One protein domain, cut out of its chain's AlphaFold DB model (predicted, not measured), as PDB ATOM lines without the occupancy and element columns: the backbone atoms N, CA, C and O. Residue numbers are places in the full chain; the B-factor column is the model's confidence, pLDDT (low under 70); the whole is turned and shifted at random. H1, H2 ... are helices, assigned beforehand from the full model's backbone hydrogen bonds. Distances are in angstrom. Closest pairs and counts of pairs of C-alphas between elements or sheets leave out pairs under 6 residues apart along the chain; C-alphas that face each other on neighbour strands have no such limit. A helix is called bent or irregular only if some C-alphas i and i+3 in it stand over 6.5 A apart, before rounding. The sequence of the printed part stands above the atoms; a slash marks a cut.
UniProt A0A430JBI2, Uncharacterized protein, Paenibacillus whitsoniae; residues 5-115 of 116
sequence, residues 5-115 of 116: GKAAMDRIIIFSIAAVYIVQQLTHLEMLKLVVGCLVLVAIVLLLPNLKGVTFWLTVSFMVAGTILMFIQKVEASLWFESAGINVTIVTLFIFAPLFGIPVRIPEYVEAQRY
ATOM      1  N   GLY A   5     145.822 142.205 180.386       72.12
ATOM      2  CA  GLY A   5     146.756 141.739 181.414       72.12
ATOM      3  C   GLY A   5     146.566 142.400 182.785       72.12
ATOM      4  O   GLY A   5     146.645 141.720 183.803       72.12
ATOM      5  N   LYS A   6     146.230 143.699 182.843       73.38
ATOM      6  CA  LYS A   6     145.988 144.402 184.118       73.38
ATOM      7  C   LYS A   6     144.715 143.893 184.801       73.38
ATOM      8  O   LYS A   6     144.704 143.696 186.007       73.38
ATOM      9  N   ALA A   7     143.659 143.646 184.026       74.31
ATOM     10  CA  ALA A   7     142.405 143.113 184.559       74.31
ATOM     11  C   ALA A   7     142.553 141.666 185.067       74.31
ATOM     12  O   ALA A   7     141.981 141.317 186.098       74.31
ATOM     13  N   ALA A   8     143.340 140.837 184.371       77.75
ATOM     14  CA  ALA A   8     143.670 139.491 184.833       77.75
ATOM     15  C   ALA A   8     144.462 139.524 186.151       77.75
ATOM     16  O   ALA A   8     144.126 138.798 187.082       77.75
ATOM     17  N   MET A   9     145.451 140.416 186.260       80.38
ATOM     18  CA  MET A   9     146.246 140.604 187.475       80.38
ATOM     19  C   MET A   9     145.394 141.062 188.670       80.38
ATOM     20  O   MET A   9     145.491 140.462 189.739       80.38
ATOM     21  N   ASP A  10     144.513 142.055 188.476       77.56
ATOM     22  CA  ASP A  10     143.581 142.530 189.513       77.56
ATOM     23  C   ASP A  10     142.729 141.351 190.048       77.56
ATOM     24  O   ASP A  10     142.610 141.157 191.258       77.56
ATOM     25  N   ARG A  11     142.194 140.504 189.152       77.56
ATOM     26  CA  ARG A  11     141.404 139.315 189.529       77.56
ATOM     27  C   ARG A  11     142.228 138.269 190.275       77.56
ATOM     28  O   ARG A  11     141.767 137.772 191.296       77.56
ATOM     29  N   ILE A  12     143.427 137.940 189.790       85.19
ATOM     30  CA  ILE A  12     144.308 136.941 190.419       85.19
ATOM     31  C   ILE A  12     144.614 137.332 191.865       85.19
ATOM     32  O   ILE A  12     144.550 136.485 192.753       85.19
ATOM     33  N   ILE A  13     144.891 138.611 192.118       80.81
ATOM     34  CA  ILE A  13     145.203 139.110 193.460       80.81
ATOM     35  C   ILE A  13     143.986 139.003 194.378       80.81
ATOM     36  O   ILE A  13     144.107 138.504 195.493       80.81
ATOM     37  N   ILE A  14     142.807 139.403 193.897       80.50
ATOM     38  CA  ILE A  14     141.559 139.306 194.664       80.50
ATOM     39  C   ILE A  14     141.242 137.844 195.014       80.50
ATOM     40  O   ILE A  14     140.960 137.539 196.174       80.50
ATOM     41  N   PHE A  15     141.345 136.925 194.048       82.69
ATOM     42  CA  PHE A  15     141.130 135.496 194.297       82.69
ATOM     43  C   PHE A  15     142.184 134.898 195.233       82.69
ATOM     44  O   PHE A  15     141.840 134.081 196.082       82.69
ATOM     45  N   SER A  16     143.441 135.331 195.128       84.25
ATOM     46  CA  SER A  16     144.515 134.901 196.031       84.25
ATOM     47  C   SER A  16     144.243 135.339 197.469       84.25
ATOM     48  O   SER A  16     144.351 134.524 198.380       84.25
ATOM     49  N   ILE A  17     143.823 136.593 197.680       84.31
ATOM     50  CA  ILE A  17     143.424 137.093 199.004       84.31
ATOM     51  C   ILE A  17     142.284 136.246 199.567       84.31
ATOM     52  O   ILE A  17     142.380 135.784 200.701       84.31
ATOM     53  N   ALA A  18     141.236 136.002 198.774       80.94
ATOM     54  CA  ALA A  18     140.090 135.208 199.204       80.94
ATOM     55  C   ALA A  18     140.490 133.768 199.567       80.94
ATOM     56  O   ALA A  18     140.103 133.272 200.621       80.94
ATOM     57  N   ALA A  19     141.303 133.110 198.738       84.94
ATOM     58  CA  ALA A  19     141.755 131.743 198.982       84.94
ATOM     59  C   ALA A  19     142.599 131.637 200.260       84.94
ATOM     60  O   ALA A  19     142.308 130.808 201.122       84.94
ATOM     61  N   VAL A  20     143.608 132.502 200.416       85.75
ATOM     62  CA  VAL A  20     144.474 132.501 201.606       85.75
ATOM     63  C   VAL A  20     143.669 132.845 202.858       85.75
ATOM     64  O   VAL A  20     143.872 132.221 203.896       85.75
ATOM     65  N   TYR A  21     142.716 133.774 202.763       82.44
ATOM     66  CA  TYR A  21     141.830 134.123 203.870       82.44
ATOM     67  C   TYR A  21     140.931 132.955 204.300       82.44
ATOM     68  O   TYR A  21     140.821 132.683 205.491       82.44
ATOM     69  N   ILE A  22     140.336 132.209 203.363       82.12
ATOM     70  CA  ILE A  22     139.533 131.019 203.696       82.12
ATOM     71  C   ILE A  22     140.391 129.970 204.400       82.12
ATOM     72  O   ILE A  22     139.997 129.449 205.441       82.12
ATOM     73  N   VAL A  23     141.584 129.684 203.871       86.12
ATOM     74  CA  VAL A  23     142.510 128.735 204.504       86.12
ATOM     75  C   VAL A  23     142.899 129.222 205.899       86.12
ATOM     76  O   VAL A  23     142.914 128.429 206.839       86.12
ATOM     77  N   GLN A  24     143.152 130.521 206.067       84.44
ATOM     78  CA  GLN A  24     143.445 131.121 207.365       84.44
ATOM     79  C   GLN A  24     142.283 130.956 208.349       84.44
ATOM     80  O   GLN A  24     142.529 130.615 209.502       84.44
ATOM     81  N   GLN A  25     141.039 131.131 207.904       80.50
ATOM     82  CA  GLN A  25     139.862 130.974 208.759       80.50
ATOM     83  C   GLN A  25     139.590 129.521 209.153       80.50
ATOM     84  O   GLN A  25     139.103 129.273 210.247       80.50
ATOM     85  N   LEU A  26     139.929 128.557 208.292       84.56
ATOM     86  CA  LEU A  26     139.759 127.132 208.590       84.56
ATOM     87  C   LEU A  26     140.879 126.562 209.467       84.56
ATOM     88  O   LEU A  26     140.653 125.627 210.229       84.56
ATOM     89  N   THR A  27     142.097 127.085 209.330       87.31
ATOM     90  CA  THR A  27     143.288 126.553 210.016       87.31
ATOM     91  C   THR A  27     143.701 127.369 211.238       87.31
ATOM     92  O   THR A  27     144.494 126.891 212.044       87.31
ATOM     93  N   HIS A  28     143.200 128.601 211.368       79.31
ATOM     94  CA  HIS A  28     143.552 129.580 212.403       79.31
ATOM     95  C   HIS A  28     145.060 129.860 212.550       79.31
ATOM     96  O   HIS A  28     145.492 130.412 213.560       79.31
ATOM     97  N   LEU A  29     145.879 129.529 211.544       83.25
ATOM     98  CA  LEU A  29     147.328 129.714 211.611       83.25
ATOM     99  C   LEU A  29     147.699 131.202 211.585       83.25
ATOM    100  O   LEU A  29     147.381 131.924 210.636       83.25
ATOM    101  N   GLU A  30     148.443 131.646 212.596       78.62
ATOM    102  CA  GLU A  30     148.887 133.040 212.726       78.62
ATOM    103  C   GLU A  30     149.786 133.486 211.567       78.62
ATOM    104  O   GLU A  30     149.670 134.615 211.095       78.62
ATOM    105  N   MET A  31     150.610 132.583 211.027       81.44
ATOM    106  CA  MET A  31     151.467 132.871 209.870       81.44
ATOM    107  C   MET A  31     150.656 133.330 208.647       81.44
ATOM    108  O   MET A  31     151.090 134.217 207.911       81.44
ATOM    109  N   LEU A  32     149.453 132.777 208.442       81.75
ATOM    110  CA  LEU A  32     148.594 133.160 207.322       81.75
ATOM    111  C   LEU A  32     148.011 134.566 207.493       81.75
ATOM    112  O   LEU A  32     147.754 135.218 206.484       81.75
ATOM    113  N   LYS A  33     147.870 135.081 208.725       78.50
ATOM    114  CA  LYS A  33     147.451 136.477 208.950       78.50
ATOM    115  C   LYS A  33     148.437 137.455 208.308       78.50
ATOM    116  O   LYS A  33     148.019 138.403 207.647       78.50
ATOM    117  N   LEU A  34     149.737 137.184 208.444       81.31
ATOM    118  CA  LEU A  34     150.797 137.998 207.846       81.31
ATOM    119  C   LEU A  34     150.722 137.936 206.312       81.31
ATOM    120  O   LEU A  34     150.733 138.972 205.649       81.31
ATOM    121  N   VAL A  35     150.539 136.737 205.748       85.75
ATOM    122  CA  VAL A  35     150.389 136.547 204.294       85.75
ATOM    123  C   VAL A  35     149.170 137.300 203.750       85.75
ATOM    124  O   VAL A  35     149.290 138.007 202.749       85.75
ATOM    125  N   VAL A  36     148.014 137.206 204.416       83.50
ATOM    126  CA  VAL A  36     146.800 137.949 204.038       83.50
ATOM    127  C   VAL A  36     147.054 139.453 204.092       83.50
ATOM    128  O   VAL A  36     146.771 140.147 203.117       83.50
ATOM    129  N   GLY A  37     147.641 139.962 205.178       80.81
ATOM    130  CA  GLY A  37     147.967 141.382 205.308       80.81
ATOM    131  C   GLY A  37     148.896 141.882 204.195       80.81
ATOM    132  O   GLY A  37     148.645 142.936 203.609       80.81
ATOM    133  N   CYS A  38     149.933 141.115 203.843       84.06
ATOM    134  CA  CYS A  38     150.826 141.442 202.730       84.06
ATOM    135  C   CYS A  38     150.084 141.498 201.390       84.06
ATOM    136  O   CYS A  38     150.252 142.459 200.638       84.06
ATOM    137  N   LEU A  39     149.242 140.504 201.096       84.50
ATOM    138  CA  LEU A  39     148.454 140.482 199.864       84.50
ATOM    139  C   LEU A  39     147.487 141.671 199.784       84.50
ATOM    140  O   LEU A  39     147.339 142.270 198.720       84.50
ATOM    141  N   VAL A  40     146.876 142.058 200.908       82.69
ATOM    142  CA  VAL A  40     145.999 143.234 200.987       82.69
ATOM    143  C   VAL A  40     146.768 144.521 200.716       82.69
ATOM    144  O   VAL A  40     146.290 145.346 199.941       82.69
ATOM    145  N   LEU A  41     147.965 144.703 201.280       82.50
ATOM    146  CA  LEU A  41     148.783 145.882 200.978       82.50
ATOM    147  C   LEU A  41     149.153 145.955 199.497       82.50
ATOM    148  O   LEU A  41     149.027 147.016 198.886       82.50
ATOM    149  N   VAL A  42     149.555 144.828 198.907       85.25
ATOM    150  CA  VAL A  42     149.839 144.745 197.468       85.25
ATOM    151  C   VAL A  42     148.601 145.126 196.652       85.25
ATOM    152  O   VAL A  42     148.700 145.933 195.728       85.25
ATOM    153  N   ALA A  43     147.423 144.621 197.024       82.50
ATOM    154  CA  ALA A  43     146.169 144.983 196.373       82.50
ATOM    155  C   ALA A  43     145.850 146.476 196.512       82.50
ATOM    156  O   ALA A  43     145.495 147.105 195.520       82.50
ATOM    157  N   ILE A  44     146.021 147.065 197.701       82.38
ATOM    158  CA  ILE A  44     145.822 148.502 197.920       82.38
ATOM    159  C   ILE A  44     146.737 149.297 196.990       82.38
ATOM    160  O   ILE A  44     146.241 150.133 196.245       82.38
ATOM    161  N   VAL A  45     148.039 149.006 196.952       84.50
ATOM    162  CA  VAL A  45     148.999 149.732 196.099       84.50
ATOM    163  C   VAL A  45     148.637 149.625 194.613       84.50
ATOM    164  O   VAL A  45     148.739 150.608 193.880       84.50
ATOM    165  N   LEU A  46     148.175 148.460 194.158       83.06
ATOM    166  CA  LEU A  46     147.812 148.239 192.754       83.06
ATOM    167  C   LEU A  46     146.456 148.846 192.367       83.06
ATOM    168  O   LEU A  46     146.266 149.270 191.220       83.06
ATOM    169  N   LEU A  47     145.511 148.902 193.308       80.69
ATOM    170  CA  LEU A  47     144.155 149.398 193.080       80.69
ATOM    171  C   LEU A  47     144.012 150.897 193.349       80.69
ATOM    172  O   LEU A  47     143.191 151.535 192.690       80.69
ATOM    173  N   LEU A  48     144.826 151.473 194.237       82.69
ATOM    174  CA  LEU A  48     144.804 152.891 194.604       82.69
ATOM    175  C   LEU A  48     144.838 153.828 193.378       82.69
ATOM    176  O   LEU A  48     143.990 154.716 193.311       82.69
ATOM    177  N   PRO A  49     145.687 153.615 192.349       81.69
ATOM    178  CA  PRO A  49     145.724 154.475 191.162       81.69
ATOM    179  C   PRO A  49     144.468 154.381 190.286       81.69
ATOM    180  O   PRO A  49     144.284 155.190 189.379       81.69
ATOM    181  N   ASN A  50     143.623 153.362 190.486       80.06
ATOM    182  CA  ASN A  50     142.361 153.232 189.762       80.06
ATOM    183  C   ASN A  50     141.235 154.062 190.410       80.06
ATOM    184  O   ASN A  50     140.212 154.277 189.757       80.06
ATOM    185  N   LEU A  51     141.401 154.520 191.658       80.38
ATOM    186  CA  LEU A  51     140.458 155.427 192.310       80.38
ATOM    187  C   LEU A  51     140.575 156.826 191.690       80.38
ATOM    188  O   LEU A  51     141.662 157.269 191.324       80.38
ATOM    189  N   LYS A  52     139.452 157.539 191.565       83.19
ATOM    190  CA  LYS A  52     139.402 158.881 190.968       83.19
ATOM    191  C   LYS A  52     138.713 159.878 191.894       83.19
ATOM    192  O   LYS A  52     137.844 159.506 192.679       83.19
ATOM    193  N   GLY A  53     139.076 161.152 191.749       89.19
ATOM    194  CA  GLY A  53     138.415 162.266 192.427       89.19
ATOM    195  C   GLY A  53     138.534 162.200 193.950       89.19
ATOM    196  O   GLY A  53     139.597 161.896 194.487       89.19
ATOM    197  N   VAL A  54     137.430 162.492 194.640       85.38
ATOM    198  CA  VAL A  54     137.371 162.586 196.108       85.38
ATOM    199  C   VAL A  54     137.734 161.263 196.782       85.38
ATOM    200  O   VAL A  54     138.449 161.270 197.778       85.38
ATOM    201  N   THR A  55     137.319 160.125 196.218       77.88
ATOM    202  CA  THR A  55     137.591 158.803 196.799       77.88
ATOM    203  C   THR A  55     139.087 158.525 196.910       77.88
ATOM    204  O   THR A  55     139.536 158.058 197.948       77.88
ATOM    205  N   PHE A  56     139.872 158.868 195.883       83.75
ATOM    206  CA  PHE A  56     141.329 158.708 195.920       83.75
ATOM    207  C   PHE A  56     141.950 159.510 197.070       83.75
ATOM    208  O   PHE A  56     142.678 158.959 197.895       83.75
ATOM    209  N   TRP A  57     141.616 160.799 197.157       88.19
ATOM    210  CA  TRP A  57     142.158 161.690 198.181       88.19
ATOM    211  C   TRP A  57     141.729 161.302 199.591       88.19
ATOM    212  O   TRP A  57     142.538 161.391 200.514       88.19
ATOM    213  N   LEU A  58     140.497 160.821 199.758       85.69
ATOM    214  CA  LEU A  58     139.998 160.326 201.035       85.69
ATOM    215  C   LEU A  58     140.758 159.063 201.467       85.69
ATOM    216  O   LEU A  58     141.226 158.992 202.600       85.69
ATOM    217  N   THR A  59     140.945 158.101 200.556       83.12
ATOM    218  CA  THR A  59     141.712 156.876 200.827       83.12
ATOM    219  C   THR A  59     143.159 157.192 201.199       83.12
ATOM    220  O   THR A  59     143.641 156.695 202.215       83.12
ATOM    221  N   VAL A  60     143.841 158.052 200.436       86.44
ATOM    222  CA  VAL A  60     145.222 158.464 200.741       86.44
ATOM    223  C   VAL A  60     145.297 159.177 202.089       86.44
ATOM    224  O   VAL A  60     146.150 158.842 202.909       86.44
ATOM    225  N   SER A  61     144.382 160.111 202.358       87.81
ATOM    226  CA  SER A  61     144.341 160.845 203.628       87.81
ATOM    227  C   SER A  61     144.163 159.908 204.819       87.81
ATOM    228  O   SER A  61     144.892 160.026 205.801       87.81
ATOM    229  N   PHE A  62     143.252 158.933 204.730       86.06
ATOM    230  CA  PHE A  62     143.060 157.947 205.793       86.06
ATOM    231  C   PHE A  62     144.248 157.002 205.956       86.06
ATOM    232  O   PHE A  62     144.607 156.696 207.090       86.06
ATOM    233  N   MET A  63     144.898 156.580 204.869       85.12
ATOM    234  CA  MET A  63     146.117 155.774 204.966       85.12
ATOM    235  C   MET A  63     147.238 156.537 205.677       85.12
ATOM    236  O   MET A  63     147.878 155.994 206.580       85.12
ATOM    237  N   VAL A  64     147.460 157.802 205.313       88.88
ATOM    238  CA  VAL A  64     148.492 158.647 205.929       88.88
ATOM    239  C   VAL A  64     148.159 158.925 207.394       88.88
ATOM    240  O   VAL A  64     148.999 158.695 208.260       88.88
ATOM    241  N   ALA A  65     146.928 159.346 207.695       87.06
ATOM    242  CA  ALA A  65     146.485 159.602 209.063       87.06
ATOM    243  C   ALA A  65     146.573 158.343 209.939       87.06
ATOM    244  O   ALA A  65     147.089 158.410 211.052       87.06
ATOM    245  N   GLY A  66     146.141 157.187 209.424       82.81
ATOM    246  CA  GLY A  66     146.256 155.901 210.111       82.81
ATOM    247  C   GLY A  66     147.708 155.508 210.374       82.81
ATOM    248  O   GLY A  66     148.037 155.081 211.477       82.81
ATOM    249  N   THR A  67     148.599 155.719 209.403       83.50
ATOM    250  CA  THR A  67     150.044 155.487 209.565       83.50
ATOM    251  C   THR A  67     150.623 156.369 210.672       83.50
ATOM    252  O   THR A  67     151.276 155.866 211.584       83.50
ATOM    253  N   ILE A  68     150.344 157.676 210.637       88.44
ATOM    254  CA  ILE A  68     150.819 158.640 211.643       88.44
ATOM    255  C   ILE A  68     150.306 158.265 213.035       88.44
ATOM    256  O   ILE A  68     151.078 158.239 213.992       88.44
ATOM    257  N   LEU A  69     149.018 157.941 213.152       85.94
ATOM    258  CA  LEU A  69     148.403 157.563 214.419       85.94
ATOM    259  C   LEU A  69     149.065 156.311 215.016       85.94
ATOM    260  O   LEU A  69     149.336 156.273 216.213       85.94
ATOM    261  N   MET A  70     149.374 155.314 214.184       80.56
ATOM    262  CA  MET A  70     150.063 154.092 214.610       80.56
ATOM    263  C   MET A  70     151.498 154.368 215.069       80.56
ATOM    264  O   MET A  70     151.925 153.823 216.088       80.56
ATOM    265  N   PHE A  71     152.221 155.260 214.381       83.50
ATOM    266  CA  PHE A  71     153.547 155.708 214.820       83.50
ATOM    267  C   PHE A  71     153.495 156.394 216.188       83.50
ATOM    268  O   PHE A  71     154.322 156.099 217.050       83.50
ATOM    269  N   ILE A  72     152.509 157.268 216.411       89.75
ATOM    270  CA  ILE A  72     152.313 157.948 217.699       89.75
ATOM    271  C   ILE A  72     152.018 156.931 218.809       89.75
ATOM    272  O   ILE A  72     152.571 157.034 219.902       89.75
ATOM    273  N   GLN A  73     151.188 155.927 218.519       85.62
ATOM    274  CA  GLN A  73     150.825 154.880 219.475       85.62
ATOM    275  C   GLN A  73     151.900 153.792 219.648       85.62
ATOM    276  O   GLN A  73     151.716 152.900 220.471       85.62
ATOM    277  N   LYS A  74     153.024 153.860 218.913       82.62
ATOM    278  CA  LYS A  74     154.096 152.842 218.908       82.62
ATOM    279  C   LYS A  74     153.574 151.425 218.657       82.62
ATOM    280  O   LYS A  74     154.082 150.453 219.211       82.62
ATOM    281  N   VAL A  75     152.542 151.324 217.831       78.50
ATOM    282  CA  VAL A  75     151.927 150.049 217.485       78.50
ATOM    283  C   VAL A  75     152.865 149.265 216.574       78.50
ATOM    284  O   VAL A  75     153.454 149.817 215.643       78.50
ATOM    285  N   GLU A  76     152.994 147.966 216.833       79.38
ATOM    286  CA  GLU A  76     153.787 147.077 215.996       79.38
ATOM    287  C   GLU A  76     153.212 146.963 214.578       79.38
ATOM    288  O   GLU A  76     151.998 146.911 214.365       79.38
ATOM    289  N   ALA A  77     154.098 146.842 213.587       70.69
ATOM    290  CA  ALA A  77     153.703 146.644 212.193       70.69
ATOM    291  C   ALA A  77     152.836 145.382 211.995       70.69
ATOM    292  O   ALA A  77     152.001 145.351 211.093       70.69
ATOM    293  N   SER A  78     152.987 144.374 212.861       69.06
ATOM    294  CA  SER A  78     152.153 143.164 212.925       69.06
ATOM    295  C   SER A  78     150.659 143.494 213.048       69.06
ATOM    296  O   SER A  78     149.847 142.945 212.299       69.06
ATOM    297  N   LEU A  79     150.297 144.469 213.891       74.56
ATOM    298  CA  LEU A  79     148.910 144.904 214.074       74.56
ATOM    299  C   LEU A  79     148.364 145.625 212.833       74.56
ATOM    300  O   LEU A  79     147.161 145.596 212.573       74.56
ATOM    301  N   TRP A  80     149.238 146.243 212.035       71.88
ATOM    302  CA  TRP A  80     148.884 146.855 210.751       71.88
ATOM    303  C   TRP A  80     148.406 145.798 209.749       71.88
ATOM    304  O   TRP A  80     147.351 145.950 209.130       71.88
ATOM    305  N   PHE A  81     149.146 144.692 209.647       69.69
ATOM    306  CA  PHE A  81     148.790 143.556 208.796       69.69
ATOM    307  C   PHE A  81     147.535 142.836 209.292       69.69
ATOM    308  O   PHE A  81     146.671 142.487 208.486       69.69
ATOM    309  N   GLU A  82     147.396 142.667 210.607       70.94
ATOM    310  CA  GLU A  82     146.195 142.082 211.203       70.94
ATOM    311  C   GLU A  82     144.955 142.950 210.941       70.94
ATOM    312  O   GLU A  82     143.936 142.446 210.467       70.94
ATOM    313  N   SER A  83     145.062 144.268 211.122       68.50
ATOM    314  CA  SER A  83     143.968 145.214 210.856       68.50
ATOM    315  C   SER A  83     143.586 145.276 209.374       68.50
ATOM    316  O   SER A  83     142.405 145.390 209.035       68.50
ATOM    317  N   ALA A  84     144.564 145.157 208.470       67.00
ATOM    318  CA  ALA A  84     144.304 145.028 207.038       67.00
ATOM    319  C   ALA A  84     143.513 143.743 206.724       67.00
ATOM    320  O   ALA A  84     142.612 143.766 205.885       67.00
ATOM    321  N   GLY A  85     143.799 142.654 207.448       63.00
ATOM    322  CA  GLY A  85     143.097 141.371 207.378       63.00
ATOM    323  C   GLY A  85     141.659 141.401 207.911       63.00
ATOM    324  O   GLY A  85     140.791 140.754 207.332       63.00
ATOM    325  N   ILE A  86     141.354 142.191 208.947       64.94
ATOM    326  CA  ILE A  86     139.990 142.296 209.512       64.94
ATOM    327  C   ILE A  86     138.973 142.718 208.438       64.94
ATOM    328  O   ILE A  86     137.888 142.139 208.326       64.94
ATOM    329  N   ASN A  87     139.356 143.669 207.582       62.38
ATOM    330  CA  ASN A  87     138.518 144.142 206.479       62.38
ATOM    331  C   ASN A  87     138.384 143.123 205.333       62.38
ATOM    332  O   ASN A  87     137.454 143.222 204.531       62.38
ATOM    333  N   VAL A  88     139.253 142.108 205.266       64.06
ATOM    334  CA  VAL A  88     139.162 141.030 204.267       64.06
ATOM    335  C   VAL A  88     137.912 140.193 204.469       64.06
ATOM    336  O   VAL A  88     137.362 139.707 203.487       64.06
ATOM    337  N   THR A  89     137.386 140.092 205.689       65.31
ATOM    338  CA  THR A  89     136.077 139.474 205.943       65.31
ATOM    339  C   THR A  89     134.984 140.132 205.103       65.31
ATOM    340  O   THR A  89     134.229 139.449 204.417       65.31
ATOM    341  N   ILE A  90     134.941 141.468 205.098       62.81
ATOM    342  CA  ILE A  90     133.977 142.257 204.325       62.81
ATOM    343  C   ILE A  90     134.229 142.058 202.827       62.81
ATOM    344  O   ILE A  90     133.296 141.764 202.088       62.81
ATOM    345  N   VAL A  91     135.485 142.140 202.377       62.53
ATOM    346  CA  VAL A  91     135.855 141.904 200.966       62.53
ATOM    347  C   VAL A  91     135.441 140.503 200.503       62.53
ATOM    348  O   VAL A  91     134.861 140.349 199.432       62.53
ATOM    349  N   THR A  92     135.675 139.488 201.330       65.25
ATOM    350  CA  THR A  92     135.295 138.095 201.075       65.25
ATOM    351  C   THR A  92     133.779 137.975 200.988       65.25
ATOM    352  O   THR A  92     133.276 137.416 200.022       65.25
ATOM    353  N   LEU A  93     133.030 138.581 201.912       66.25
ATOM    354  CA  LEU A  93     131.570 138.634 201.829       66.25
ATOM    355  C   LEU A  93     131.085 139.312 200.541       66.25
ATOM    356  O   LEU A  93     130.165 138.802 199.918       66.25
ATOM    357  N   PHE A  94     131.709 140.400 200.088       63.25
ATOM    358  CA  PHE A  94     131.345 141.062 198.828       63.25
ATOM    359  C   PHE A  94     131.647 140.221 197.579       63.25
ATOM    360  O   PHE A  94     130.938 140.339 196.583       63.25
ATOM    361  N   ILE A  95     132.671 139.366 197.624       64.88
ATOM    362  CA  ILE A  95     133.001 138.423 196.544       64.88
ATOM    363  C   ILE A  95     132.038 137.233 196.556       64.88
ATOM    364  O   ILE A  95     131.560 136.806 195.507       64.88
ATOM    365  N   PHE A  96     131.745 136.700 197.741       65.06
ATOM    366  CA  PHE A  96     130.958 135.484 197.904       65.06
ATOM    367  C   PHE A  96     129.447 135.719 197.919       65.06
ATOM    368  O   PHE A  96     128.710 134.851 197.471       65.06
ATOM    369  N   ALA A  97     128.954 136.870 198.369       64.19
ATOM    370  CA  ALA A  97     127.522 137.167 198.373       64.19
ATOM    371  C   ALA A  97     126.893 137.036 196.967       64.19
ATOM    372  O   ALA A  97     125.902 136.315 196.854       64.19
ATOM    373  N   PRO A  98     127.490 137.573 195.878       54.47
ATOM    374  CA  PRO A  98     127.021 137.302 194.519       54.47
ATOM    375  C   PRO A  98     127.098 135.819 194.123       54.47
ATOM    376  O   PRO A  98     126.183 135.320 193.476       54.47
ATOM    377  N   LEU A  99     128.152 135.098 194.536       59.09
ATOM    378  CA  LEU A  99     128.300 133.651 194.296       59.09
ATOM    379  C   LEU A  99     127.202 132.826 194.990       59.09
ATOM    380  O   LEU A  99     126.801 131.789 194.472       59.09
ATOM    381  N   PHE A 100     126.691 133.300 196.127       63.50
ATOM    382  CA  PHE A 100     125.582 132.691 196.865       63.50
ATOM    383  C   PHE A 100     124.200 133.225 196.450       63.50
ATOM    384  O   PHE A 100     123.202 132.910 197.097       63.50
ATOM    385  N   GLY A 101     124.115 134.036 195.390       56.41
ATOM    386  CA  GLY A 101     122.853 134.613 194.918       56.41
ATOM    387  C   GLY A 101     122.275 135.698 195.831       56.41
ATOM    388  O   GLY A 101     121.126 136.097 195.650       56.41
ATOM    389  N   ILE A 102     123.051 136.200 196.797       60.62
ATOM    390  CA  ILE A 102     122.675 137.333 197.643       60.62
ATOM    391  C   ILE A 102     122.958 138.610 196.837       60.62
ATOM    392  O   ILE A 102     124.125 138.902 196.547       60.62
ATOM    393  N   PRO A 103     121.928 139.387 196.453       54.09
ATOM    394  CA  PRO A 103     122.109 140.555 195.608       54.09
ATOM    395  C   PRO A 103     122.809 141.657 196.400       54.09
ATOM    396  O   PRO A 103     122.203 142.428 197.144       54.09
ATOM    397  N   VAL A 104     124.118 141.758 196.211       56.38
ATOM    398  CA  VAL A 104     124.858 142.975 196.513       56.38
ATOM    399  C   VAL A 104     124.445 143.996 195.457       56.38
ATOM    400  O   VAL A 104     124.472 143.681 194.273       56.38
ATOM    401  N   ARG A 105     124.031 145.206 195.846       54.69
ATOM    402  CA  ARG A 105     123.655 146.263 194.888       54.69
ATOM    403  C   ARG A 105     124.888 146.735 194.107       54.69
ATOM    404  O   ARG A 105     125.515 147.726 194.465       54.69
ATOM    405  N   ILE A 106     125.242 146.005 193.055       55.62
ATOM    406  CA  ILE A 106     126.229 146.401 192.048       55.62
ATOM    407  C   ILE A 106     125.494 147.313 191.048       55.62
ATOM    408  O   ILE A 106     124.367 146.975 190.680       55.62
ATOM    409  N   PRO A 107     126.062 148.454 190.606       54.53
ATOM    410  CA  PRO A 107     125.381 149.386 189.697       54.53
ATOM    411  C   PRO A 107     124.800 148.721 188.437       54.53
ATOM    412  O   PRO A 107     123.690 149.045 188.028       54.53
ATOM    413  N   GLU A 108     125.495 147.717 187.900       55.28
ATOM    414  CA  GLU A 108     125.085 146.937 186.721       55.28
ATOM    415  C   GLU A 108     123.799 146.111 186.959       55.28
ATOM    416  O   GLU A 108     123.037 145.860 186.029       55.28
ATOM    417  N   TYR A 109     123.492 145.737 188.207       47.41
ATOM    418  CA  TYR A 109     122.276 144.983 188.552       47.41
ATOM    419  C   TYR A 109     121.026 145.879 188.634       47.41
ATOM    420  O   TYR A 109     119.908 145.419 188.407       47.41
ATOM    421  N   VAL A 110     121.205 147.171 188.935       53.50
ATOM    422  CA  VAL A 110     120.110 148.161 188.936       53.50
ATOM    423  C   VAL A 110     119.653 148.458 187.509       53.50
ATOM    424  O   VAL A 110     118.464 148.668 187.278       53.50
ATOM    425  N   GLU A 111     120.569 148.431 186.539       52.88
ATOM    426  CA  GLU A 111     120.221 148.606 185.126       52.88
ATOM    427  C   GLU A 111     119.397 147.429 184.590       52.88
ATOM    428  O   GLU A 111     118.405 147.655 183.902       52.88
ATOM    429  N   ALA A 112     119.713 146.190 184.981       55.75
ATOM    430  CA  ALA A 112     118.967 145.004 184.550       55.75
ATOM    431  C   ALA A 112     117.513 144.965 185.064       55.75
ATOM    432  O   ALA A 112     116.629 144.474 184.368       55.75
ATOM    433  N   GLN A 113     117.235 145.518 186.251       50.81
ATOM    434  CA  GLN A 113     115.868 145.597 186.795       50.81
ATOM    435  C   GLN A 113     115.050 146.766 186.245       50.81
ATOM    436  O   GLN A 113     113.843 146.816 186.446       50.81
ATOM    437  N   ARG A 114     115.682 147.722 185.559       50.66
ATOM    438  CA  ARG A 114     114.976 148.866 184.972       50.66
ATOM    439  C   ARG A 114     114.303 148.531 183.634       50.66
ATOM    440  O   ARG A 114     113.533 149.346 183.138       50.66
ATOM    441  N   TYR A 115     114.610 147.360 183.072       54.75
ATOM    442  CA  TYR A 115     114.105 146.869 181.785       54.75
ATOM    443  C   TYR A 115     113.286 145.567 181.894       54.75
ATOM    444  O   TYR A 115     112.982 144.967 180.864       54.75
TER     445      TYR A 115
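Overview. This is residues 5 to 115 of the 116 residues of an uncharacterized protein of Paenibacillus whitsoniae (UniProt A0A430JBI2). A hairpin of two long helices, H1 and H2, makes the core, and the shorter H4 and H5 follow each other across it, H4 crossing H2 and the first residues of H5 crossing H1. H3 folds back from the far end of H2, making a loose, open triangle with H2 and H4, and residues 107 to 115, with H6, stick out. The printed part has 111 residues with six named helices, H1 to H6 in chain order, and no named strand: all helix. It is only just loose, close to compact, with a radius of gyration of the C-alphas of 16.2 A and spans of 55 by 38 by 27 A.

Along the chain. H1, residues 5 to 27, is 32.6 A long and begins at C-alpha 5 (146.756, 141.739, 181.414). H2, residues 30 to 50, spans 31.3 A and is only just irregular: C-alphas 46 and 49 are 6.8 A apart. H3, residues 54 to 72, spans 26.7 A. H4 is residues 77 to 86, H5 residues 88 to 99, and H6 residues 107 to 113, ending at C-alpha 113 (115.868, 145.597, 186.795).

Arrangement. H1 and H2 touch as a helical hairpin, at a shallow tilt of 24 degrees, opposite ways; their closest C-alphas, Gln 24 and Leu 32, are 5.5 A apart. H1 touches H5 with residues 17 to 21 alone, only just about perpendicular at 72 degrees; the closest C-alphas, Ala 18 and Thr 92, are 5.9 A apart. H2 touches H4 with residues 33 to 41 alone, about perpendicular at 76 degrees; the closest C-alphas, Gly 37 and Phe 81, are 4.2 A apart. H2 and H3 are close but not clearly touching, the closest C-alphas, Leu 48 and Phe 56, 6.9 A apart. H3 and H4 are near each other. Every O i to N i+4 pair is within hydrogen-bond range in H1, H3 and H4; the counts are 14 of 17 in H2, 6 of 8 in H5 and 1 of 3 in H6, where 1 of 4 O i to N i+3 pairs is.

Size, cuts and confidence. The C-alphas farthest apart, Lys 74 and Tyr 115, are 54.9 A apart. The printed part has no cut and no long link. Mean pLDDT of the printed part is 75.2; residues 78, 81 and 83 to 115 are under 70.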